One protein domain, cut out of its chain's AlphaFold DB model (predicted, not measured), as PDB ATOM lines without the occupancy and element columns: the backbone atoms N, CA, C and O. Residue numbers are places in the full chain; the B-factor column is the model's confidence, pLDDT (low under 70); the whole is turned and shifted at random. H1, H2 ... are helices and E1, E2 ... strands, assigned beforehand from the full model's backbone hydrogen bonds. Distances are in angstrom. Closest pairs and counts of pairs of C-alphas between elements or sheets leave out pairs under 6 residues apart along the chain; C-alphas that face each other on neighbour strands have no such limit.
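AT A GLANCE: This is residues 6 to 168 of the 168 residues of an uncharacterized protein of Serratia proteamaculans (UniProt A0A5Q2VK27). What would one see first? A strongly twisted sheet of six strands makes the core, with H2 packed on one face and H3 on the other face, where H3 pairs with H4 in a helical hairpin. H1 packs on H2 and only grazes the sheet. What are the parts? There are 163 residues printed, with four named helices and six named strands in the order H1 H2 E1 E2 E3 E4 E5 H3 H4 E6; the sheet is antiparallel throughout, in the order E1 E6 E2 E3 E4 E5, and the class is mixed, helices and strands. What is the outline? It is compact, with a radius of gyration of the C-alphas of 14.4 A, and rounded, spanning 38 by 33 by 30 A.

HOW THE PARTS SIT: How is the sheet joined? Strand beside strand it runs E1, residues 59 to 63, E6, residues 159 to 167, E2, residues 80 to 87, E3, residues 94 to 101, E4, residues 104 to 108, and E5, residues 119 to 123. Within hydrogen-bond range are N 62 and O 162 at 2.8 A, N 84 and O 163 at 2.9 A, N 83 and O 96 at 2.8 A, N 101 and O 104 at 2.8 A, and N 107 and O 120 at 2.8 A. E2 to E5 form a meander, each strand the antiparallel neighbour of the one before, and E3 and E4 are one of its hairpins. What is on one face? H2, residues 40 to 50, lies over E2 and E3 at a height over the sheet of 8.3 A, along the strands at 24 degrees to E3 on the local plane; its closest C-alphas to E3 are those of Val 41 and Ala 95, 4.9 A apart. H1, residues 6 to 18, touches H2, closest at the C-alphas of Ala 11 and Lys 50, 4.7 A, with a steep tilt of 54 degrees, opposite ways. What is on the opposite face? H3, residues 124 to 136, is on the sheet in three layers, helices on both faces, and its closest C-alphas to E4 are His 124 and Thr 104, 5.4 A. It touches H4, residues 142 to 149, at the C-alphas of Tyr 134 and Val 144, 6.0 A, opposite ways at a tilt of 35.4 degrees, only just steep. In H1, H2, H3 and H4 every O i to N i+4 pair is within hydrogen-bond range.

IN THESE COORDINATES: Where do the ends lie? H1 begins at C-alpha 6, (29.886, 4.218, -12.369), and E6 ends at C-alpha 167, (23.058, -10.551, -11.882). Which elements are long? E6 measures 23.6 A, E3 22.9 A and E2 22.8 A, while H3 measures 18.4 A and H1 18.2 A.

THE WHOLE: How far does it reach? The C-alphas of Pro 22 and Asn 66, the two farthest apart, are 40.0 A apart. Is it whole? The printed part has no cut, and the long links are H1 to H2 and E1 to E2. Where is confidence low? Residues 90 and 154 are under 70, and the mean pLDDT of the printed part is 91.5.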
ATOM      1  N   THR A   6      29.611   3.494 -13.619       96.69
ATOM      2  CA  THR A   6      29.886   4.218 -12.369       96.69
ATOM      3  C   THR A   6      29.554   3.335 -11.175       96.69
ATOM      4  O   THR A   6      30.372   3.201 -10.269       96.69
ATOM      5  N   GLN A   7      28.398   2.673 -11.200       96.62
ATOM      6  CA  GLN A   7      28.001   1.689 -10.196       96.62
ATOM      7  C   GLN A   7      29.021   0.552 -10.111       96.62
ATOM      8  O   GLN A   7      29.459   0.218  -9.012       96.62
ATOM      9  N   MET A   8      29.480   0.026 -11.251       97.81
ATOM     10  CA  MET A   8      30.507  -1.018 -11.273       97.81
ATOM     11  C   MET A   8      31.844  -0.526 -10.697       97.81
ATOM     12  O   MET A   8      32.465  -1.206  -9.884       97.81
ATOM     13  N   THR A   9      32.277   0.686 -11.054       98.31
ATOM     14  CA  THR A   9      33.503   1.293 -10.497       98.31
ATOM     15  C   THR A   9      33.396   1.470  -8.978       98.31
ATOM     16  O   THR A   9      34.340   1.172  -8.244       98.31
ATOM     17  N   ASN A  10      32.232   1.904  -8.488       98.38
ATOM     18  CA  ASN A  10      31.967   2.049  -7.059       98.38
ATOM     19  C   ASN A  10      31.968   0.696  -6.340       98.38
ATOM     20  O   ASN A  10      32.561   0.593  -5.271       98.38
ATOM     21  N   ALA A  11      31.370  -0.338  -6.934       98.44
ATOM     22  CA  ALA A  11      31.363  -1.687  -6.377       98.44
ATOM     23  C   ALA A  11      32.780  -2.273  -6.272       98.44
ATOM     24  O   ALA A  11      33.130  -2.836  -5.236       98.44
ATOM     25  N   ILE A  12      33.631  -2.062  -7.284       98.44
ATOM     26  CA  ILE A  12      35.043  -2.472  -7.240       98.44
ATOM     27  C   ILE A  12      35.783  -1.767  -6.102       98.44
ATOM     28  O   ILE A  12      36.442  -2.422  -5.301       98.44
ATOM     29  N   ASN A  13      35.660  -0.442  -6.007       98.44
ATOM     30  CA  ASN A  13      36.332   0.321  -4.956       98.44
ATOM     31  C   ASN A  13      35.829  -0.045  -3.553       98.44
ATOM     32  O   ASN A  13      36.632  -0.121  -2.631       98.44
ATOM     33  N   ALA A  14      34.531  -0.317  -3.394       98.38
ATOM     34  CA  ALA A  14      33.964  -0.771  -2.128       98.38
ATOM     35  C   ALA A  14      34.465  -2.173  -1.735       98.38
ATOM     36  O   ALA A  14      34.744  -2.409  -0.564       98.38
ATOM     37  N   ALA A  15      34.630  -3.089  -2.696       98.19
ATOM     38  CA  ALA A  15      35.225  -4.404  -2.450       98.19
ATOM     39  C   ALA A  15      36.716  -4.308  -2.082       98.19
ATOM     40  O   ALA A  15      37.181  -5.005  -1.183       98.19
ATOM     41  N   LEU A  16      37.468  -3.420  -2.744       97.25
ATOM     42  CA  LEU A  16      38.864  -3.136  -2.394       97.25
ATOM     43  C   LEU A  16      38.982  -2.573  -0.973       97.25
ATOM     44  O   LEU A  16      39.849  -3.011  -0.223       97.25
ATOM     45  N   GLU A  17      38.100  -1.649  -0.590       97.12
ATOM     46  CA  GLU A  17      38.060  -1.055   0.751       97.12
ATOM     47  C   GLU A  17      37.709  -2.086   1.836       97.12
ATOM     48  O   GLU A  17      38.383  -2.148   2.867       97.12
ATOM     49  N   GLU A  18      36.706  -2.933   1.587       97.25
ATOM     50  CA  GLU A  18      36.323  -4.026   2.491       97.25
ATOM     51  C   GLU A  18      37.477  -5.001   2.733       97.25
ATOM     52  O   GLU A  18      37.698  -5.441   3.859       97.25
ATOM     53  N   LEU A  19      38.257  -5.285   1.690       96.38
ATOM     54  CA  LEU A  19      39.428  -6.158   1.752       96.38
ATOM     55  C   LEU A  19      40.710  -5.406   2.138       96.38
ATOM     56  O   LEU A  19      41.811  -5.929   1.966       96.38
ATOM     57  N   HIS A  20      40.571  -4.188   2.670       94.56
ATOM     58  CA  HIS A  20      41.650  -3.352   3.194       94.56
ATOM     59  C   HIS A  20      42.768  -3.045   2.185       94.56
ATOM     60  O   HIS A  20      43.910  -2.782   2.568       94.56
ATOM     61  N   SER A  21      42.447  -3.032   0.890       93.56
ATOM     62  CA  SER A  21      43.372  -2.582  -0.143       93.56
ATOM     63  C   SER A  21      43.519  -1.059  -0.101       93.56
ATOM     64  O   SER A  21      42.511  -0.349  -0.093       93.56
ATOM     65  N   PRO A  22      44.744  -0.515  -0.183       92.62
ATOM     66  CA  PRO A  22      44.941   0.916  -0.403       92.62
ATOM     67  C   PRO A  22      44.676   1.326  -1.864       92.62
ATOM     68  O   PRO A  22      44.730   2.512  -2.194       92.62
ATOM     69  N   ILE A  23      44.457   0.361  -2.765       94.50
ATOM     70  CA  ILE A  23      44.281   0.615  -4.192       94.50
ATOM     71  C   ILE A  23      42.865   1.122  -4.456       94.50
ATOM     72  O   ILE A  23      41.883   0.608  -3.930       94.50
ATOM     73  N   ARG A  24      42.767   2.108  -5.347       95.25
ATOM     74  CA  ARG A  24      41.505   2.630  -5.863       95.25
ATOM     75  C   ARG A  24      41.602   2.791  -7.373       95.25
ATOM     76  O   ARG A  24      42.653   3.187  -7.884       95.25
ATOM     77  N   ILE A  25      40.520   2.484  -8.077       97.06
ATOM     78  CA  ILE A  25      40.393   2.723  -9.515       97.06
ATOM     79  C   ILE A  25      39.507   3.941  -9.780       97.06
ATOM     80  O   ILE A  25      38.497   4.142  -9.105       97.06
ATOM     81  N   ASP A  26      39.865   4.737 -10.786       95.75
ATOM     82  CA  ASP A  26      39.084   5.924 -11.161       95.75
ATOM     83  C   ASP A  26      37.899   5.570 -12.070       95.75
ATOM     84  O   ASP A  26      36.865   6.231 -12.050       95.75
ATOM     85  N   ASN A  27      38.059   4.533 -12.896       96.50
ATOM     86  CA  ASN A  27      37.054   4.016 -13.823       96.50
ATOM     87  C   ASN A  27      37.455   2.617 -14.329       96.50
ATOM     88  O   ASN A  27      38.543   2.117 -14.033       96.50
ATOM     89  N   LEU A  28      36.598   1.999 -15.144       96.69
ATOM     90  CA  LEU A  28      36.817   0.655 -15.693       96.69
ATOM     91  C   LEU A  28      37.962   0.543 -16.724       96.69
ATOM     92  O   LEU A  28      38.339  -0.567 -17.079       96.69
ATOM     93  N   ASN A  29      38.542   1.652 -17.192       94.06
ATOM     94  CA  ASN A  29      39.730   1.648 -18.060       94.06
ATOM     95  C   ASN A  29      41.040   1.817 -17.267       94.06
ATOM     96  O   ASN A  29      42.106   1.985 -17.860       94.06
ATOM     97  N   SER A  30      40.963   1.790 -15.935       91.75
ATOM     98  CA  SER A  30      42.099   1.906 -15.025       91.75
ATOM     99  C   SER A  30      43.229   0.916 -15.348       91.75
ATOM    100  O   SER A  30      43.003  -0.247 -15.695       91.75
ATOM    101  N   ASP A  31      44.471   1.374 -15.214       92.94
ATOM    102  CA  ASP A  31      45.694   0.575 -15.340       92.94
ATOM    103  C   ASP A  31      46.204   0.031 -14.000       92.94
ATOM    104  O   ASP A  31      47.232  -0.645 -13.954       92.94
ATOM    105  N   LYS A  32      45.466   0.275 -12.911       95.31
ATOM    106  CA  LYS A  32      45.848  -0.162 -11.570       95.31
ATOM    107  C   LYS A  32      45.947  -1.680 -11.480       95.31
ATOM    108  O   LYS A  32      45.093  -2.430 -11.966       95.31
ATOM    109  N   THR A  33      46.982  -2.116 -10.780       93.44
ATOM    110  CA  THR A  33      47.270  -3.520 -10.510       93.44
ATOM    111  C   THR A  33      47.122  -3.821  -9.028       93.44
ATOM    112  O   THR A  33      47.401  -2.956  -8.201       93.44
ATOM    113  N   THR A  34      46.729  -5.050  -8.691       89.38
ATOM    114  CA  THR A  34      46.778  -5.552  -7.309       89.38
ATOM    115  C   THR A  34      48.224  -5.700  -6.824       89.38
ATOM    116  O   THR A  34      49.137  -5.918  -7.622       89.38
ATOM    117  N   ASP A  35      48.432  -5.607  -5.515       84.44
ATOM    118  CA  ASP A  35      49.711  -5.877  -4.847       84.44
ATOM    119  C   ASP A  35      49.916  -7.372  -4.528       84.44
ATOM    120  O   ASP A  35      50.946  -7.758  -3.979       84.44
ATOM    121  N   GLY A  36      48.948  -8.221  -4.889       86.06
ATOM    122  CA  GLY A  36      48.981  -9.659  -4.638       86.06
ATOM    123  C   GLY A  36      48.554 -10.057  -3.224       86.06
ATOM    124  O   GLY A  36      48.605 -11.239  -2.899       86.06
ATOM    125  N   SER A  37      48.108  -9.122  -2.381       90.19
ATOM    126  CA  SER A  37      47.625  -9.429  -1.025       90.19
ATOM    127  C   SER A  37      46.207 -10.012  -0.997       90.19
ATOM    128  O   SER A  37      45.818 -10.662  -0.028       90.19
ATOM    129  N   ILE A  38      45.440  -9.818  -2.075       92.56
ATOM    130  CA  ILE A  38      44.025 -10.188  -2.152       92.56
ATOM    131  C   ILE A  38      43.830 -11.372  -3.097       92.56
ATOM    132  O   ILE A  38      44.191 -11.322  -4.275       92.56
ATOM    133  N   GLY A  39      43.192 -12.424  -2.581       92.56
ATOM    134  CA  GLY A  39      42.754 -13.571  -3.368       92.56
ATOM    135  C   GLY A  39      41.553 -13.261  -4.262       92.56
ATOM    136  O   GLY A  39      40.680 -12.468  -3.918       92.56
ATOM    137  N   CYS A  40      41.494 -13.945  -5.400       93.81
ATOM    138  CA  CYS A  40      40.468 -13.740  -6.419       93.81
ATOM    139  C   CYS A  40      39.044 -14.084  -5.939       93.81
ATOM    140  O   CYS A  40      38.113 -13.337  -6.220       93.81
ATOM    141  N   VAL A  41      38.876 -15.167  -5.169       94.50
ATOM    142  CA  VAL A  41      37.574 -15.633  -4.653       94.50
ATOM    143  C   VAL A  41      36.887 -14.606  -3.740       94.50
ATOM    144  O   VAL A  41      35.777 -14.195  -4.080       94.50
ATOM    145  N   PRO A  42      37.500 -14.144  -2.627       95.38
ATOM    146  CA  PRO A  42      36.859 -13.148  -1.768       95.38
ATOM    147  C   PRO A  42      36.631 -11.819  -2.497       95.38
ATOM    148  O   PRO A  42      35.601 -11.184  -2.298       95.38
ATOM    149  N   PHE A  43      37.543 -11.422  -3.390       97.31
ATOM    150  CA  PHE A  43      37.379 -10.201  -4.172       97.31
ATOM    151  C   PHE A  43      36.204 -10.267  -5.145       97.31
ATOM    152  O   PHE A  43      35.375  -9.364  -5.151       97.31
ATOM    153  N   ALA A  44      36.102 -11.327  -5.948       97.12
ATOM    154  CA  ALA A  44      35.016 -11.472  -6.911       97.12
ATOM    155  C   ALA A  44      33.648 -11.561  -6.213       97.12
ATOM    156  O   ALA A  44      32.698 -10.927  -6.668       97.12
ATOM    157  N   GLY A  45      33.566 -12.272  -5.079       96.44
ATOM    158  CA  GLY A  45      32.365 -12.306  -4.237       96.44
ATOM    159  C   GLY A  45      31.969 -10.916  -3.734       96.44
ATOM    160  O   GLY A  45      30.855 -10.466  -3.995       96.44
ATOM    161  N   ALA A  46      32.908 -10.187  -3.121       97.50
ATOM    162  CA  ALA A  46      32.657  -8.834  -2.629       97.50
ATOM    163  C   ALA A  46      32.231  -7.878  -3.758       97.50
ATOM    164  O   ALA A  46      31.260  -7.141  -3.608       97.50
ATOM    165  N   VAL A  47      32.896  -7.908  -4.919       98.12
ATOM    166  CA  VAL A  47      32.511  -7.091  -6.085       98.12
ATOM    167  C   VAL A  47      31.074  -7.390  -6.518       98.12
ATOM    168  O   VAL A  47      30.302  -6.457  -6.749       98.12
ATOM    169  N   TYR A  48      30.712  -8.671  -6.611       97.31
ATOM    170  CA  TYR A  48      29.375  -9.107  -7.005       97.31
ATOM    171  C   TYR A  48      28.303  -8.618  -6.019       97.31
ATOM    172  O   TYR A  48      27.310  -8.016  -6.431       97.31
ATOM    173  N   GLU A  49      28.535  -8.779  -4.716       96.62
ATOM    174  CA  GLU A  49      27.633  -8.296  -3.665       96.62
ATOM    175  C   GLU A  49      27.491  -6.768  -3.676       96.62
ATOM    176  O   GLU A  49      26.376  -6.242  -3.634       96.62
ATOM    177  N   LYS A  50      28.601  -6.021  -3.795       97.38
ATOM    178  CA  LYS A  50      28.561  -4.547  -3.848       97.38
ATOM    179  C   LYS A  50      27.881  -4.014  -5.106       97.38
ATOM    180  O   LYS A  50      27.349  -2.906  -5.078       97.38
ATOM    181  N   ALA A  51      27.864  -4.788  -6.187       96.31
ATOM    182  CA  ALA A  51      27.099  -4.469  -7.389       96.31
ATOM    183  C   ALA A  51      25.587  -4.746  -7.239       96.31
ATOM    184  O   ALA A  51      24.809  -4.390  -8.124       96.31
ATOM    185  N   GLY A  52      25.160  -5.327  -6.112       94.31
ATOM    186  CA  GLY A  52      23.764  -5.637  -5.797       94.31
ATOM    187  C   GLY A  52      23.410  -7.121  -5.895       94.31
ATOM    188  O   GLY A  52      22.226  -7.451  -5.784       94.31
ATOM    189  N   GLY A  53      24.403  -7.988  -6.103       90.81
ATOM    190  CA  GLY A  53      24.236  -9.436  -6.130       90.81
ATOM    191  C   GLY A  53      23.905 -10.017  -4.757       90.81
ATOM    192  O   GLY A  53      24.162  -9.404  -3.719       90.81
ATOM    193  N   LYS A  54      23.294 -11.200  -4.751       86.12
ATOM    194  CA  LYS A  54      22.846 -11.918  -3.551       86.12
ATOM    195  C   LYS A  54      23.134 -13.409  -3.672       86.12
ATOM    196  O   LYS A  54      23.062 -13.971  -4.759       86.12
ATOM    197  N   ASP A  55      23.293 -14.089  -2.540       72.62
ATOM    198  CA  ASP A  55      23.465 -15.554  -2.485       72.62
ATOM    199  C   ASP A  55      22.305 -16.347  -3.111       72.62
ATOM    200  O   ASP A  55      22.447 -17.516  -3.470       72.62
ATOM    201  N   THR A  56      21.132 -15.723  -3.233       76.00
ATOM    202  CA  THR A  56      19.941 -16.317  -3.854       76.00
ATOM    203  C   THR A  56      19.921 -16.191  -5.374       76.00
ATOM    204  O   THR A  56      18.982 -16.680  -6.007       76.00
ATOM    205  N   ASP A  57      20.895 -15.498  -5.959       84.88
ATOM    206  CA  ASP A  57      20.927 -15.256  -7.389       84.88
ATOM    207  C   ASP A  57      21.200 -16.544  -8.163       84.88
ATOM    208  O   ASP A  57      21.805 -17.518  -7.694       84.88
ATOM    209  N   LYS A  58      20.677 -16.565  -9.388       87.12
ATOM    210  CA  LYS A  58      20.671 -17.763 -10.213       87.12
ATOM    211  C   LYS A  58      22.107 -18.180 -10.506       87.12
ATOM    212  O   LYS A  58      22.846 -17.486 -11.197       87.12
ATOM    213  N   SER A  59      22.456 -19.363 -10.015       91.88
ATOM    214  CA  SER A  59      23.748 -19.992 -10.244       91.88
ATOM    215  C   SER A  59      23.559 -21.285 -11.019       91.88
ATOM    216  O   SER A  59      22.667 -22.079 -10.713       91.88
ATOM    217  N   TYR A  60      24.405 -21.526 -12.011       93.25
ATOM    218  CA  TYR A  60      24.443 -22.801 -12.716       93.25
ATOM    219  C   TYR A  60      25.868 -23.334 -12.792       93.25
ATOM    220  O   TYR A  60      26.842 -22.584 -12.841       93.25
ATOM    221  N   ARG A  61      25.967 -24.663 -12.755       95.25
ATOM    222  CA  ARG A  61      27.224 -25.406 -12.706       95.25
ATOM    223  C   ARG A  61      27.403 -26.176 -14.000       95.25
ATOM    224  O   ARG A  61      26.495 -26.887 -14.432       95.25
ATOM    225  N   ILE A  62      28.574 -26.050 -14.602       94.44
ATOM    226  CA  ILE A  62      28.943 -26.709 -15.847       94.44
ATOM    227  C   ILE A  62      30.167 -27.563 -15.566       94.44
ATOM    228  O   ILE A  62      31.240 -27.049 -15.257       94.44
ATOM    229  N   LYS A  63      30.028 -28.882 -15.700       93.62
ATOM    230  CA  LYS A  63      31.198 -29.768 -15.735       93.62
ATOM    231  C   LYS A  63      32.051 -29.395 -16.939       93.62
ATOM    232  O   LYS A  63      31.498 -29.233 -18.022       93.62
ATOM    233  N   VAL A  64      33.373 -29.340 -16.782       88.56
ATOM    234  CA  VAL A  64      34.290 -28.879 -17.841       88.56
ATOM    235  C   VAL A  64      34.086 -29.607 -19.178       88.56
ATOM    236  O   VAL A  64      34.179 -29.002 -20.237       88.56
ATOM    237  N   GLY A  65      33.737 -30.900 -19.144       89.25
ATOM    238  CA  GLY A  65      33.482 -31.703 -20.346       89.25
ATOM    239  C   GLY A  65      32.245 -31.281 -21.146       89.25
ATOM    240  O   GLY A  65      32.096 -31.711 -22.283       89.25
ATOM    241  N   ASN A  66      31.388 -30.444 -20.560       93.25
ATOM    242  CA  ASN A  66      30.195 -29.872 -21.174       93.25
ATOM    243  C   ASN A  66      30.353 -28.368 -21.459       93.25
ATOM    244  O   ASN A  66      29.373 -27.730 -21.834       93.25
ATOM    245  N   LEU A  67      31.538 -27.788 -21.231       92.06
ATOM    246  CA  LEU A  67      31.787 -26.382 -21.521       92.06
ATOM    247  C   LEU A  67      31.844 -26.192 -23.040       92.06
ATOM    248  O   LEU A  67      32.644 -26.834 -23.719       92.06
ATOM    249  N   THR A  68      30.971 -25.342 -23.572       92.88
ATOM    250  CA  THR A  68      30.814 -25.142 -25.020       92.88
ATOM    251  C   THR A  68      31.595 -23.942 -25.541       92.88
ATOM    252  O   THR A  68      31.863 -23.865 -26.736       92.88
ATOM    253  N   GLY A  69      31.950 -22.998 -24.664       92.50
ATOM    254  CA  GLY A  69      32.574 -21.739 -25.061       92.50
ATOM    255  C   GLY A  69      31.572 -20.659 -25.477       92.50
ATOM    256  O   GLY A  69      31.976 -19.549 -25.819       92.50
ATOM    257  N   ASP A  70      30.272 -20.954 -25.432       94.69
ATOM    258  CA  ASP A  70      29.202 -20.045 -25.845       94.69
ATOM    259  C   ASP A  70      28.445 -19.438 -24.656       94.69
ATOM    260  O   ASP A  70      27.559 -18.601 -24.837       94.69
ATOM    261  N   GLU A  71      28.814 -19.811 -23.429       94.38
ATOM    262  CA  GLU A  71      28.101 -19.447 -22.202       94.38
ATOM    263  C   GLU A  71      28.003 -17.934 -21.994       94.38
ATOM    264  O   GLU A  71      27.024 -17.460 -21.416       94.38
ATOM    265  N   LEU A  72      29.001 -17.185 -22.471       94.69
ATOM    266  CA  LEU A  72      29.084 -15.736 -22.297       94.69
ATOM    267  C   LEU A  72      28.347 -14.944 -23.391       94.69
ATOM    268  O   LEU A  72      28.055 -13.767 -23.195       94.69
ATOM    269  N   LYS A  73      27.974 -15.575 -24.518       94.06
ATOM    270  CA  LYS A  73      27.374 -14.889 -25.683       94.06
ATOM    271  C   LYS A  73      25.993 -14.288 -25.413       94.06
ATOM    272  O   LYS A  73      25.554 -13.411 -26.149       94.06
ATOM    273  N   LYS A  74      25.283 -14.794 -24.402       93.38
ATOM    274  CA  LYS A  74      23.916 -14.368 -24.060       93.38
ATOM    275  C   LYS A  74      23.859 -13.062 -23.260       93.38
ATOM    276  O   LYS A  74      22.776 -12.487 -23.168       93.38
ATOM    277  N   TYR A  75      24.970 -12.638 -22.658       94.19
ATOM    278  CA  TYR A  75      24.986 -11.468 -21.784       94.19
ATOM    279  C   TYR A  75      25.023 -10.171 -22.583       94.19
ATOM    280  O   TYR A  75      25.616 -10.089 -23.659       94.19
ATOM    281  N   LYS A  76      24.354  -9.154 -22.049       93.62
ATOM    282  CA  LYS A  76      24.118  -7.860 -22.694       93.62
ATOM    283  C   LYS A  76      24.541  -6.707 -21.787       93.62
ATOM    284  O   LYS A  76      24.915  -6.893 -20.636       93.62
ATOM    285  N   ASN A  77      24.460  -5.490 -22.321       95.69
ATOM    286  CA  ASN A  77      24.807  -4.276 -21.590       95.69
ATOM    287  C   ASN A  77      24.098  -4.179 -20.225       95.69
ATOM    288  O   ASN A  77      22.868  -4.119 -20.158       95.69
ATOM    289  N   GLY A  78      24.901  -4.049 -19.174       95.00
ATOM    290  CA  GLY A  78      24.474  -3.924 -17.790       95.00
ATOM    291  C   GLY A  78      24.401  -5.239 -17.023       95.00
ATOM    292  O   GLY A  78      24.156  -5.181 -15.820       95.00
ATOM    293  N   ASP A  79      24.623  -6.378 -17.685       95.81
ATOM    294  CA  ASP A  79      24.706  -7.679 -17.027       95.81
ATOM    295  C   ASP A  79      26.055  -7.822 -16.306       95.81
ATOM    296  O   ASP A  79      27.107  -7.389 -16.799       95.81
ATOM    297  N   LEU A  80      26.027  -8.482 -15.151       96.38
ATOM    298  CA  LEU A  80      27.206  -8.871 -14.389       96.38
ATOM    299  C   LEU A  80      27.132 -10.361 -14.075       96.38
ATOM    300  O   LEU A  80      26.108 -10.870 -13.622       96.38
ATOM    301  N   VAL A  81      28.246 -11.060 -14.257       96.50
ATOM    302  CA  VAL A  81      28.386 -12.437 -13.785       96.50
ATOM    303  C   VAL A  81      29.588 -12.587 -12.883       96.50
ATOM    304  O   VAL A  81      30.634 -11.999 -13.142       96.50
ATOM    305  N   ASN A  82      29.447 -13.418 -11.860       96.94
ATOM    306  CA  ASN A  82      30.567 -13.962 -11.111       96.94
ATOM    307  C   ASN A  82      30.862 -15.371 -11.637       96.94
ATOM    308  O   ASN A  82      29.964 -16.213 -11.707       96.94
ATOM    309  N   ILE A  83      32.106 -15.615 -12.033       95.94
ATOM    310  CA  ILE A  83      32.575 -16.894 -12.560       95.94
ATOM    311  C   ILE A  83      33.541 -17.496 -11.553       95.94
ATOM    312  O   ILE A  83      34.547 -16.875 -11.225       95.94
ATOM    313  N   LEU A  84      33.265 -18.729 -11.131       94.81
ATOM    314  CA  LEU A  84      34.163 -19.553 -10.331       94.81
ATOM    315  C   LEU A  84      34.660 -20.735 -11.171       94.81
ATOM    316  O   LEU A  84      33.871 -21.536 -11.672       94.81
ATOM    317  N   LEU A  85      35.975 -20.849 -11.305       92.38
ATOM    318  CA  LEU A  85      36.672 -21.960 -11.940       92.38
ATOM    319  C   LEU A  85      37.184 -22.886 -10.837       92.38
ATOM    320  O   LEU A  85      38.137 -22.556 -10.128       92.38
ATOM    321  N   ASN A  86      36.541 -24.043 -10.691       90.38
ATOM    322  CA  ASN A  86      36.935 -25.073  -9.738       90.38
ATOM    323  C   ASN A  86      37.903 -26.049 -10.401       90.38
ATOM    324  O   ASN A  86      37.592 -26.650 -11.433       90.38
ATOM    325  N   TYR A  87      39.050 -26.246  -9.766       85.50
ATOM    326  CA  TYR A  87      40.096 -27.165 -10.203       85.50
ATOM    327  C   TYR A  87      40.090 -28.441  -9.360       85.50
ATOM    328  O   TYR A  87      39.520 -28.470  -8.271       85.50
ATOM    329  N   GLU A  88      40.746 -29.501  -9.847       80.81
ATOM    330  CA  GLU A  88      40.899 -30.757  -9.089       80.81
ATOM    331  C   GLU A  88      41.553 -30.530  -7.718       80.81
ATOM    332  O   GLU A  88      41.184 -31.177  -6.740       80.81
ATOM    333  N   ASN A  89      42.489 -29.577  -7.641       78.44
ATOM    334  CA  ASN A  89      43.000 -29.064  -6.380       78.44
ATOM    335  C   ASN A  89      42.378 -27.690  -6.077       78.44
ATOM    336  O   ASN A  89      42.586 -26.723  -6.812       78.44
ATOM    337  N   TRP A  90      41.643 -27.626  -4.966       63.47
ATOM    338  CA  TRP A  90      40.920 -26.450  -4.486       63.47
ATOM    339  C   TRP A  90      41.822 -25.231  -4.240       63.47
ATOM    340  O   TRP A  90      41.339 -24.108  -4.387       63.47
ATOM    341  N   ASP A  91      43.118 -25.435  -3.969       70.38
ATOM    342  CA  ASP A  91      44.105 -24.357  -3.785       70.38
ATOM    343  C   ASP A  91      44.234 -23.451  -5.024       70.38
ATOM    344  O   ASP A  91      44.703 -22.319  -4.930       70.38
ATOM    345  N   TYR A  92      43.806 -23.940  -6.194       73.25
ATOM    346  CA  TYR A  92      43.883 -23.230  -7.472       73.25
ATOM    347  C   TYR A  92      42.562 -22.600  -7.906       73.25
ATOM    348  O   TYR A  92      42.480 -22.068  -9.013       73.25
ATOM    349  N   THR A  93      41.524 -22.665  -7.068       87.38
ATOM    350  CA  THR A  93      40.213 -22.099  -7.395       87.38
ATOM    351  C   THR A  93      40.357 -20.634  -7.794       87.38
ATOM    352  O   THR A  93      40.910 -19.824  -7.048       87.38
ATOM    353  N   HIS A  94      39.852 -20.297  -8.980       91.25
ATOM    354  CA  HIS A  94      39.925 -18.945  -9.516       91.25
ATOM    355  C   HIS A  94      38.532 -18.337  -9.624       91.25
ATOM    356  O   HIS A  94      37.608 -19.008 -10.073       91.25
ATOM    357  N   ALA A  95      38.383 -17.069  -9.251       94.56
ATOM    358  CA  ALA A  95      37.140 -16.338  -9.447       94.56
ATOM    359  C   ALA A  95      37.366 -14.986 -10.115       94.56
ATOM    360  O   ALA A  95      38.353 -14.301  -9.846       94.56
ATOM    361  N   CYS A  96      36.414 -14.575 -10.940       96.62
ATOM    362  CA  CYS A  96      36.379 -13.230 -11.494       96.62
ATOM    363  C   CYS A  96      34.942 -12.775 -11.721       96.62
ATOM    364  O   CYS A  96      34.037 -13.580 -11.942       96.62
ATOM    365  N   CYS A  97      34.748 -11.464 -11.720       97.81
ATOM    366  CA  CYS A  97      33.532 -10.858 -12.232       97.81
ATOM    367  C   CYS A  97      33.718 -10.483 -13.706       97.81
ATOM    368  O   CYS A  97      34.776  -9.981 -14.084       97.81
ATOM    369  N   ILE A  98      32.690 -10.673 -14.533       97.94
ATOM    370  CA  ILE A  98      32.639 -10.133 -15.894       97.94
ATOM    371  C   ILE A  98      31.436  -9.207 -16.012       97.94
ATOM    372  O   ILE A  98      30.291  -9.645 -15.918       97.94
ATOM    373  N   TYR A  99      31.717  -7.928 -16.239       98.12
ATOM    374  CA  TYR A  99      30.710  -6.906 -16.496       98.12
ATOM    375  C   TYR A  99      30.614  -6.617 -17.996       98.12
ATOM    376  O   TYR A  99      31.631  -6.385 -18.653       98.12
ATOM    377  N   PHE A 100      29.400  -6.607 -18.543       97.19
ATOM    378  CA  PHE A 100      29.151  -6.380 -19.967       97.19
ATOM    379  C   PHE A 100      28.614  -4.966 -20.189       97.19
ATOM    380  O   PHE A 100      27.581  -4.599 -19.638       97.19
ATOM    381  N   SER A 101      29.277  -4.157 -21.020       95.62
ATOM    382  CA  SER A 101      28.829  -2.799 -21.331       95.62
ATOM    383  C   SER A 101      28.969  -2.456 -22.808       95.62
ATOM    384  O   SER A 101      30.079  -2.336 -23.313       95.62
ATOM    385  N   SER A 102      27.835  -2.203 -23.458       89.44
ATOM    386  CA  SER A 102      27.684  -1.869 -24.877       89.44
ATOM    387  C   SER A 102      28.405  -2.846 -25.817       89.44
ATOM    388  O   SER A 102      27.774  -3.777 -26.307       89.44
ATOM    389  N   ASP A 103      29.690  -2.620 -26.076       91.56
ATOM    390  CA  ASP A 103      30.582  -3.388 -26.950       91.56
ATOM    391  C   ASP A 103      31.787  -4.006 -26.209       91.56
ATOM    392  O   ASP A 103      32.562  -4.776 -26.786       91.56
ATOM    393  N   THR A 104      31.940  -3.679 -24.927       96.69
ATOM    394  CA  THR A 104      33.116  -3.961 -24.114       96.69
ATOM    395  C   THR A 104      32.750  -4.829 -22.914       96.69
ATOM    396  O   THR A 104      31.875  -4.493 -22.115       96.69
ATOM    397  N   SER A 105      33.455  -5.939 -22.743       97.56
ATOM    398  CA  SER A 105      33.438  -6.742 -21.526       97.56
ATOM    399  C   SER A 105      34.614  -6.382 -20.631       97.56
ATOM    400  O   SER A 105      35.741  -6.239 -21.101       97.56
ATOM    401  N   TYR A 106      34.367  -6.303 -19.329       97.75
ATOM    402  CA  TYR A 106      35.376  -6.015 -18.320       97.75
ATOM    403  C   TYR A 106      35.538  -7.223 -17.407       97.75
ATOM    404  O   TYR A 106      34.624  -7.551 -16.655       97.75
ATOM    405  N   VAL A 107      36.701  -7.872 -17.473       97.50
ATOM    406  CA  VAL A 107      37.105  -8.911 -16.519       97.50
ATOM    407  C   VAL A 107      37.707  -8.220 -15.302       97.50
ATOM    408  O   VAL A 107      38.657  -7.444 -15.428       97.50
ATOM    409  N   ILE A 108      37.129  -8.489 -14.136       97.88
ATOM    410  CA  ILE A 108      37.416  -7.832 -12.863       97.88
ATOM    411  C   ILE A 108      37.896  -8.892 -11.879       97.88
ATOM    412  O   ILE A 108      37.166  -9.831 -11.558       97.88
ATOM    413  N   GLN A 109      39.131  -8.752 -11.412       95.50
ATOM    414  CA  GLN A 109      39.789  -9.790 -10.626       95.50
ATOM    415  C   GLN A 109      40.966  -9.252  -9.811       95.50
ATOM    416  O   GLN A 109      41.522  -8.190 -10.075       95.50
ATOM    417  N   THR A 110      41.390 -10.054  -8.849       94.69
ATOM    418  CA  THR A 110      42.689  -9.974  -8.176       94.69
ATOM    419  C   THR A 110      43.321 -11.357  -8.234       94.69
ATOM    420  O   THR A 110      42.720 -12.295  -8.759       94.69
ATOM    421  N   TYR A 111      44.539 -11.514  -7.728       89.69
ATOM    422  CA  TYR A 111      45.161 -12.825  -7.643       89.69
ATOM    423  C   TYR A 111      46.169 -12.841  -6.493       89.69
ATOM    424  O   TYR A 111      47.028 -11.965  -6.406       89.69
ATOM    425  N   LEU A 112      46.061 -13.826  -5.599       88.94
ATOM    426  CA  LEU A 112      46.936 -13.915  -4.430       88.94
ATOM    427  C   LEU A 112      48.373 -14.194  -4.884       88.94
ATOM    428  O   LEU A 112      48.579 -15.073  -5.713       88.94
ATOM    429  N   ASN A 113      49.356 -13.492  -4.328       87.75
ATOM    430  CA  ASN A 113      50.784 -13.581  -4.662       87.75
ATOM    431  C   ASN A 113      51.154 -13.178  -6.101       87.75
ATOM    432  O   ASN A 113      52.281 -13.422  -6.532       87.75
ATOM    433  N   HIS A 114      50.242 -12.555  -6.850       86.44
ATOM    434  CA  HIS A 114      50.502 -12.112  -8.216       86.44
ATOM    435  C   HIS A 114      50.025 -10.674  -8.432       86.44
ATOM    436  O   HIS A 114      48.902 -10.311  -8.096       86.44
ATOM    437  N   THR A 115      50.864  -9.860  -9.071       90.38
ATOM    438  CA  THR A 115      50.476  -8.533  -9.559       90.38
ATOM    439  C   THR A 115      49.727  -8.683 -10.879       90.38
ATOM    440  O   THR A 115      50.318  -9.038 -11.897       90.38
ATOM    441  N   VAL A 116      48.425  -8.400 -10.866       90.69
ATOM    442  CA  VAL A 116      47.552  -8.435 -12.051       90.69
ATOM    443  C   VAL A 116      46.773  -7.136 -12.179       90.69
ATOM    444  O   VAL A 116      46.519  -6.465 -11.178       90.69
ATOM    445  N   ARG A 117      46.365  -6.768 -13.397       93.94
ATOM    446  CA  ARG A 117      45.426  -5.653 -13.587       93.94
ATOM    447  C   ARG A 117      44.092  -5.991 -12.932       93.94
ATOM    448  O   ARG A 117      43.565  -7.077 -13.155       93.94
ATOM    449  N   ILE A 118      43.553  -5.039 -12.169       95.81
ATOM    450  CA  ILE A 118      42.266  -5.222 -11.482       95.81
ATOM    451  C   ILE A 118      41.132  -5.324 -12.500       95.81
ATOM    452  O   ILE A 118      40.229  -6.140 -12.344       95.81
ATOM    453  N   VAL A 119      41.202  -4.511 -13.557       97.00
ATOM    454  CA  VAL A 119      40.240  -4.513 -14.657       97.00
ATOM    455  C   VAL A 119      40.976  -4.717 -15.974       97.00
ATOM    456  O   VAL A 119      41.937  -4.009 -16.284       97.00
ATOM    457  N   THR A 120      40.509  -5.688 -16.753       96.06
ATOM    458  CA  THR A 120      40.959  -5.932 -18.126       96.06
ATOM    459  C   THR A 120      39.761  -5.830 -19.060       96.06
ATOM    460  O   THR A 120      38.776  -6.546 -18.894       96.06
ATOM    461  N   SER A 121      39.834  -4.924 -20.031       95.81
ATOM    462  CA  SER A 121      38.776  -4.704 -21.018       95.81
ATOM    463  C   SER A 121      39.005  -5.524 -22.285       95.81
ATOM    464  O   SER A 121      40.131  -5.630 -22.772       95.81
ATOM    465  N   PHE A 122      37.919  -6.015 -22.864       96.44
ATOM    466  CA  PHE A 122      37.886  -6.760 -24.114       96.44
ATOM    467  C   PHE A 122      36.723  -6.263 -24.958       96.44
ATOM    468  O   PHE A 122      35.643  -6.035 -24.424       96.44
ATOM    469  N   GLU A 123      36.881  -6.209 -26.276       97.00
ATOM    470  CA  GLU A 123      35.703  -6.263 -27.146       97.00
ATOM    471  C   GLU A 123      34.942  -7.572 -26.874       97.00
ATOM    472  O   GLU A 123      35.565  -8.627 -26.694       97.00
ATOM    473  N   HIS A 124      33.605  -7.539 -26.865       94.88
ATOM    474  CA  HIS A 124      32.777  -8.723 -26.585       94.88
ATOM    475  C   HIS A 124      33.159  -9.933 -27.450       94.88
ATOM    476  O   HIS A 124      33.251 -11.057 -26.956       94.88
ATOM    477  N   ALA A 125      33.424  -9.708 -28.740       95.00
ATOM    478  CA  ALA A 125      33.832 -10.762 -29.666       95.00
ATOM    479  C   ALA A 125      35.168 -11.409 -29.264       95.00
ATOM    480  O   ALA A 125      35.297 -12.631 -29.315       95.00
ATOM    481  N   VAL A 126      36.131 -10.605 -28.803       96.06
ATOM    482  CA  VAL A 126      37.451 -11.082 -28.371       96.06
ATOM    483  C   VAL A 126      37.346 -11.871 -27.069       96.06
ATOM    484  O   VAL A 126      37.966 -12.929 -26.958       96.06
ATOM    485  N   LEU A 127      36.549 -11.407 -26.098       96.38
ATOM    486  CA  LEU A 127      36.299 -12.172 -24.872       96.38
ATOM    487  C   LEU A 127      35.671 -13.530 -25.204       96.38
ATOM    488  O   LEU A 127      36.163 -14.558 -24.744       96.38
ATOM    489  N   ASN A 128      34.622 -13.538 -26.031       94.94
ATOM    490  CA  ASN A 128      33.936 -14.766 -26.433       94.94
ATOM    491  C   ASN A 128      34.879 -15.731 -27.160       94.94
ATOM    492  O   ASN A 128      34.857 -16.925 -26.884       94.94
ATOM    493  N   GLN A 129      35.751 -15.230 -28.040       95.25
ATOM    494  CA  GLN A 129      36.757 -16.054 -28.707       95.25
ATOM    495  C   GLN A 129      37.737 -16.686 -27.708       95.25
ATOM    496  O   GLN A 129      37.994 -17.885 -27.782       95.25
ATOM    497  N   ARG A 130      38.271 -15.905 -26.759       94.94
ATOM    498  CA  ARG A 130      39.213 -16.415 -25.746       94.94
ATOM    499  C   ARG A 130      38.543 -17.409 -24.799       94.94
ATOM    500  O   ARG A 130      39.146 -18.419 -24.448       94.94
ATOM    501  N   TRP A 131      37.290 -17.163 -24.421       95.06
ATOM    502  CA  TRP A 131      36.492 -18.105 -23.637       95.06
ATOM    503  C   TRP A 131      36.231 -19.408 -24.401       95.06
ATOM    504  O   TRP A 131      36.345 -20.492 -23.833       95.06
ATOM    505  N   HIS A 132      35.962 -19.321 -25.703       94.94
ATOM    506  CA  HIS A 132      35.804 -20.499 -26.550       94.94
ATOM    507  C   HIS A 132      37.089 -21.332 -26.616       94.94
ATOM    508  O   HIS A 132      37.057 -22.529 -26.345       94.94
ATOM    509  N   GLN A 133      38.240 -20.693 -26.834       93.50
ATOM    510  CA  GLN A 133      39.552 -21.358 -26.781       93.50
ATOM    511  C   GLN A 133      39.821 -21.994 -25.407       93.50
ATOM    512  O   GLN A 133      40.422 -23.067 -25.293       93.50
ATOM    513  N   TYR A 134      39.364 -21.346 -24.334       91.00
ATOM    514  CA  TYR A 134      39.480 -21.884 -22.983       91.00
ATOM    515  C   TYR A 134      38.651 -23.163 -22.817       91.00
ATOM    516  O   TYR A 134      39.135 -24.151 -22.261       91.00
ATOM    517  N   ALA A 135      37.436 -23.180 -23.368       92.00
ATOM    518  CA  ALA A 135      36.572 -24.352 -23.382       92.00
ATOM    519  C   ALA A 135      37.138 -25.507 -24.222       92.00
ATOM    520  O   ALA A 135      37.168 -26.643 -23.747       92.00
ATOM    521  N   GLU A 136      37.670 -25.227 -25.415       92.06
ATOM    522  CA  GLU A 136      38.295 -26.230 -26.295       92.06
ATOM    523  C   GLU A 136      39.464 -26.954 -25.615       92.06
ATOM    524  O   GLU A 136      39.651 -28.161 -25.770       92.06
ATOM    525  N   THR A 137      40.229 -26.220 -24.805       88.44
ATOM    526  CA  THR A 137      41.357 -26.768 -24.040       88.44
ATOM    527  C   THR A 137      40.933 -27.402 -22.717       88.44
ATOM    528  O   THR A 137      41.789 -27.876 -21.971       88.44
ATOM    529  N   LYS A 138      39.627 -27.428 -22.408       84.38
ATOM    530  CA  LYS A 138      39.066 -27.893 -21.129       84.38
ATOM    531  C   LYS A 138      39.731 -27.208 -19.928       84.38
ATOM    532  O   LYS A 138      39.996 -27.832 -18.904       84.38
ATOM    533  N   GLY A 139      40.057 -25.926 -20.087       73.88
ATOM    534  CA  GLY A 139      40.775 -25.124 -19.100       73.88
ATOM    535  C   GLY A 139      42.270 -25.432 -18.950       73.88
ATOM    536  O   GLY A 139      42.908 -24.863 -18.072       73.88
ATOM    537  N   GLY A 140      42.838 -26.303 -19.791       71.19
ATOM    538  CA  GLY A 140      44.201 -26.840 -19.690       71.19
ATOM    539  C   GLY A 140      45.238 -26.182 -20.606       71.19
ATOM    540  O   GLY A 140      46.133 -26.863 -21.105       71.19
ATOM    541  N   ASN A 141      45.138 -24.875 -20.861       85.38
ATOM    542  CA  ASN A 141      46.148 -24.135 -21.621       85.38
ATOM    543  C   ASN A 141      46.544 -22.834 -20.902       85.38
ATOM    544  O   ASN A 141      45.742 -21.911 -20.764       85.38
ATOM    545  N   ALA A 142      47.807 -22.760 -20.471       85.69
ATOM    546  CA  ALA A 142      48.338 -21.629 -19.710       85.69
ATOM    547  C   ALA A 142      48.402 -20.319 -20.515       85.69
ATOM    548  O   ALA A 142      48.289 -19.244 -19.931       85.69
ATOM    549  N   GLU A 143      48.572 -20.382 -21.838       88.56
ATOM    550  CA  GLU A 143      48.578 -19.196 -22.701       88.56
ATOM    551  C   GLU A 143      47.169 -18.617 -22.847       88.56
ATOM    552  O   GLU A 143      46.977 -17.414 -22.670       88.56
ATOM    553  N   VAL A 144      46.171 -19.477 -23.072       88.25
ATOM    554  CA  VAL A 144      44.763 -19.063 -23.131       88.25
ATOM    555  C   VAL A 144      44.314 -18.508 -21.779       88.25
ATOM    556  O   VAL A 144      43.721 -17.430 -21.734       88.25
ATOM    557  N   PHE A 145      44.670 -19.172 -20.676       88.75
ATOM    558  CA  PHE A 145      44.406 -18.675 -19.324       88.75
ATOM    559  C   PHE A 145      45.051 -17.302 -19.091       88.75
ATOM    560  O   PHE A 145      44.378 -16.361 -18.675       88.75
ATOM    561  N   ASN A 146      46.328 -17.138 -19.448       89.50
ATOM    562  CA  ASN A 146      47.015 -15.852 -19.350       89.50
ATOM    563  C   ASN A 146      46.365 -14.775 -20.234       89.50
ATOM    564  O   ASN A 146      46.326 -13.610 -19.852       89.50
ATOM    565  N   SER A 147      45.811 -15.142 -21.391       90.06
ATOM    566  CA  SER A 147      45.104 -14.197 -22.260       90.06
ATOM    567  C   SER A 147      43.789 -13.683 -21.657       90.06
ATOM    568  O   SER A 147      43.366 -12.576 -21.992       90.06
ATOM    569  N   LEU A 148      43.140 -14.455 -20.782       90.06
ATOM    570  CA  LEU A 148      41.910 -14.054 -20.091       90.06
ATOM    571  C   LEU A 148      42.218 -13.322 -18.785       90.06
ATOM    572  O   LEU A 148      41.648 -12.267 -18.516       90.06
ATOM    573  N   PHE A 149      43.150 -13.863 -18.001       88.06
ATOM    574  CA  PHE A 149      43.339 -13.478 -16.605       88.06
ATOM    575  C   PHE A 149      44.663 -12.757 -16.343       88.06
ATOM    576  O   PHE A 149      44.915 -12.344 -15.217       88.06
ATOM    577  N   SER A 150      45.516 -12.558 -17.354       85.12
ATOM    578  CA  SER A 150      46.837 -11.915 -17.206       85.12
ATOM    579  C   SER A 150      47.720 -12.557 -16.125       85.12
ATOM    580  O   SER A 150      48.566 -11.901 -15.522       85.12
ATOM    581  N   VAL A 151      47.506 -13.849 -15.871       82.25
ATOM    582  CA  VAL A 151      48.288 -14.672 -14.949       82.25
ATOM    583  C   VAL A 151      48.891 -15.809 -15.744       82.25
ATOM    584  O   VAL A 151      48.180 -16.533 -16.441       82.25
ATOM    585  N   LYS A 152      50.201 -16.001 -15.599       81.00
ATOM    586  CA  LYS A 152      50.911 -17.138 -16.176       81.00
ATOM    587  C   LYS A 152      51.167 -18.190 -15.090       81.00
ATOM    588  O   LYS A 152      52.183 -18.096 -14.398       81.00
ATOM    589  N   PRO A 153      50.267 -19.171 -14.908       73.19
ATOM    590  CA  PRO A 153      50.481 -20.244 -13.946       73.19
ATOM    591  C   PRO A 153      51.678 -21.102 -14.378       73.19
ATOM    592  O   PRO A 153      51.849 -21.391 -15.564       73.19
ATOM    593  N   VAL A 154      52.508 -21.517 -13.415       69.06
ATOM    594  CA  VAL A 154      53.628 -22.448 -13.665       69.06
ATOM    595  C   VAL A 154      53.094 -23.841 -14.004       69.06
ATOM    596  O   VAL A 154      53.595 -24.477 -14.922       69.06
ATOM    597  N   ASN A 155      52.033 -24.265 -13.310       72.31
ATOM    598  CA  ASN A 155      51.242 -25.456 -13.601       72.31
ATOM    599  C   ASN A 155      49.765 -25.067 -13.507       72.31
ATOM    600  O   ASN A 155      49.327 -24.623 -12.447       72.31
ATOM    601  N   LEU A 156      49.012 -25.206 -14.599       74.81
ATOM    602  CA  LEU A 156      47.564 -25.010 -14.582       74.81
ATOM    603  C   LEU A 156      46.906 -26.381 -14.378       74.81
ATOM    604  O   LEU A 156      47.000 -27.213 -15.283       74.81
ATOM    605  N   PRO A 157      46.307 -26.665 -13.208       74.38
ATOM    606  CA  PRO A 157      45.588 -27.916 -13.013       74.38
ATOM    607  C   PRO A 157      44.369 -28.001 -13.936       74.38
ATOM    608  O   PRO A 157      43.920 -27.004 -14.501       74.38
ATOM    609  N   ASN A 158      43.807 -29.200 -14.069       81.44
ATOM    610  CA  ASN A 158      42.580 -29.383 -14.833       81.44
ATOM    611  C   ASN A 158      41.410 -28.710 -14.107       81.44
ATOM    612  O   ASN A 158      41.184 -28.941 -12.913       81.44
ATOM    613  N   VAL A 159      40.651 -27.897 -14.839       84.19
ATOM    614  CA  VAL A 159      39.347 -27.414 -14.376       84.19
ATOM    615  C   VAL A 159      38.395 -28.596 -14.354       84.19
ATOM    616  O   VAL A 159      38.349 -29.373 -15.301       84.19
ATOM    617  N   VAL A 160      37.603 -28.724 -13.300       89.31
ATOM    618  CA  VAL A 160      36.577 -29.767 -13.168       89.31
ATOM    619  C   VAL A 160      35.192 -29.184 -13.416       89.31
ATOM    620  O   VAL A 160      34.343 -29.813 -14.054       89.31
ATOM    621  N   GLU A 161      34.962 -27.968 -12.929       92.94
ATOM    622  CA  GLU A 161      33.657 -27.321 -12.939       92.94
ATOM    623  C   GLU A 161      33.805 -25.806 -13.109       92.94
ATOM    624  O   GLU A 161      34.697 -25.182 -12.539       92.94
ATOM    625  N   VAL A 162      32.900 -25.220 -13.887       93.94
ATOM    626  CA  VAL A 162      32.692 -23.777 -13.984       93.94
ATOM    627  C   VAL A 162      31.339 -23.462 -13.363       93.94
ATOM    628  O   VAL A 162      30.325 -24.045 -13.752       93.94
ATOM    629  N   ILE A 163      31.311 -22.546 -12.402       95.12
ATOM    630  CA  ILE A 163      30.078 -22.026 -11.808       95.12
ATOM    631  C   ILE A 163      29.903 -20.591 -12.276       95.12
ATOM    632  O   ILE A 163      30.838 -19.799 -12.193       95.12
ATOM    633  N   ILE A 164      28.712 -20.265 -12.771       95.75
ATOM    634  CA  ILE A 164      28.361 -18.910 -13.190       95.75
ATOM    635  C   ILE A 164      27.143 -18.466 -12.388       95.75
ATOM    636  O   ILE A 164      26.101 -19.128 -12.428       95.75
ATOM    637  N   THR A 165      27.291 -17.353 -11.677       95.81
ATOM    638  CA  THR A 165      26.239 -16.699 -10.892       95.81
ATOM    639  C   THR A 165      25.873 -15.377 -11.561       95.81
ATOM    640  O   THR A 165      26.749 -14.565 -11.860       95.81
ATOM    641  N   GLU A 166      24.589 -15.188 -11.865       93.25
ATOM    642  CA  GLU A 166      24.103 -14.133 -12.763       93.25
ATOM    643  C   GLU A 166      23.392 -13.006 -12.012       93.25
ATOM    644  O   GLU A 166      22.438 -13.259 -11.281       93.25
ATOM    645  N   LEU A 167      23.797 -11.758 -12.254       90.12
ATOM    646  CA  LEU A 167      23.058 -10.551 -11.882       90.12
ATOM    647  C   LEU A 167      22.610  -9.827 -13.162       90.12
ATOM    648  O   LEU A 167      23.427  -9.246 -13.878       90.12
ATOM    649  N   LEU A 168      21.307  -9.919 -13.459       84.31
ATOM    650  CA  LEU A 168      20.658  -9.462 -14.703       84.31
ATOM    651  C   LEU A 168      19.653  -8.319 -14.442       84.31
ATOM    652  O   LEU A 168      19.066  -8.246 -13.336       84.31
TER     653      LEU A 168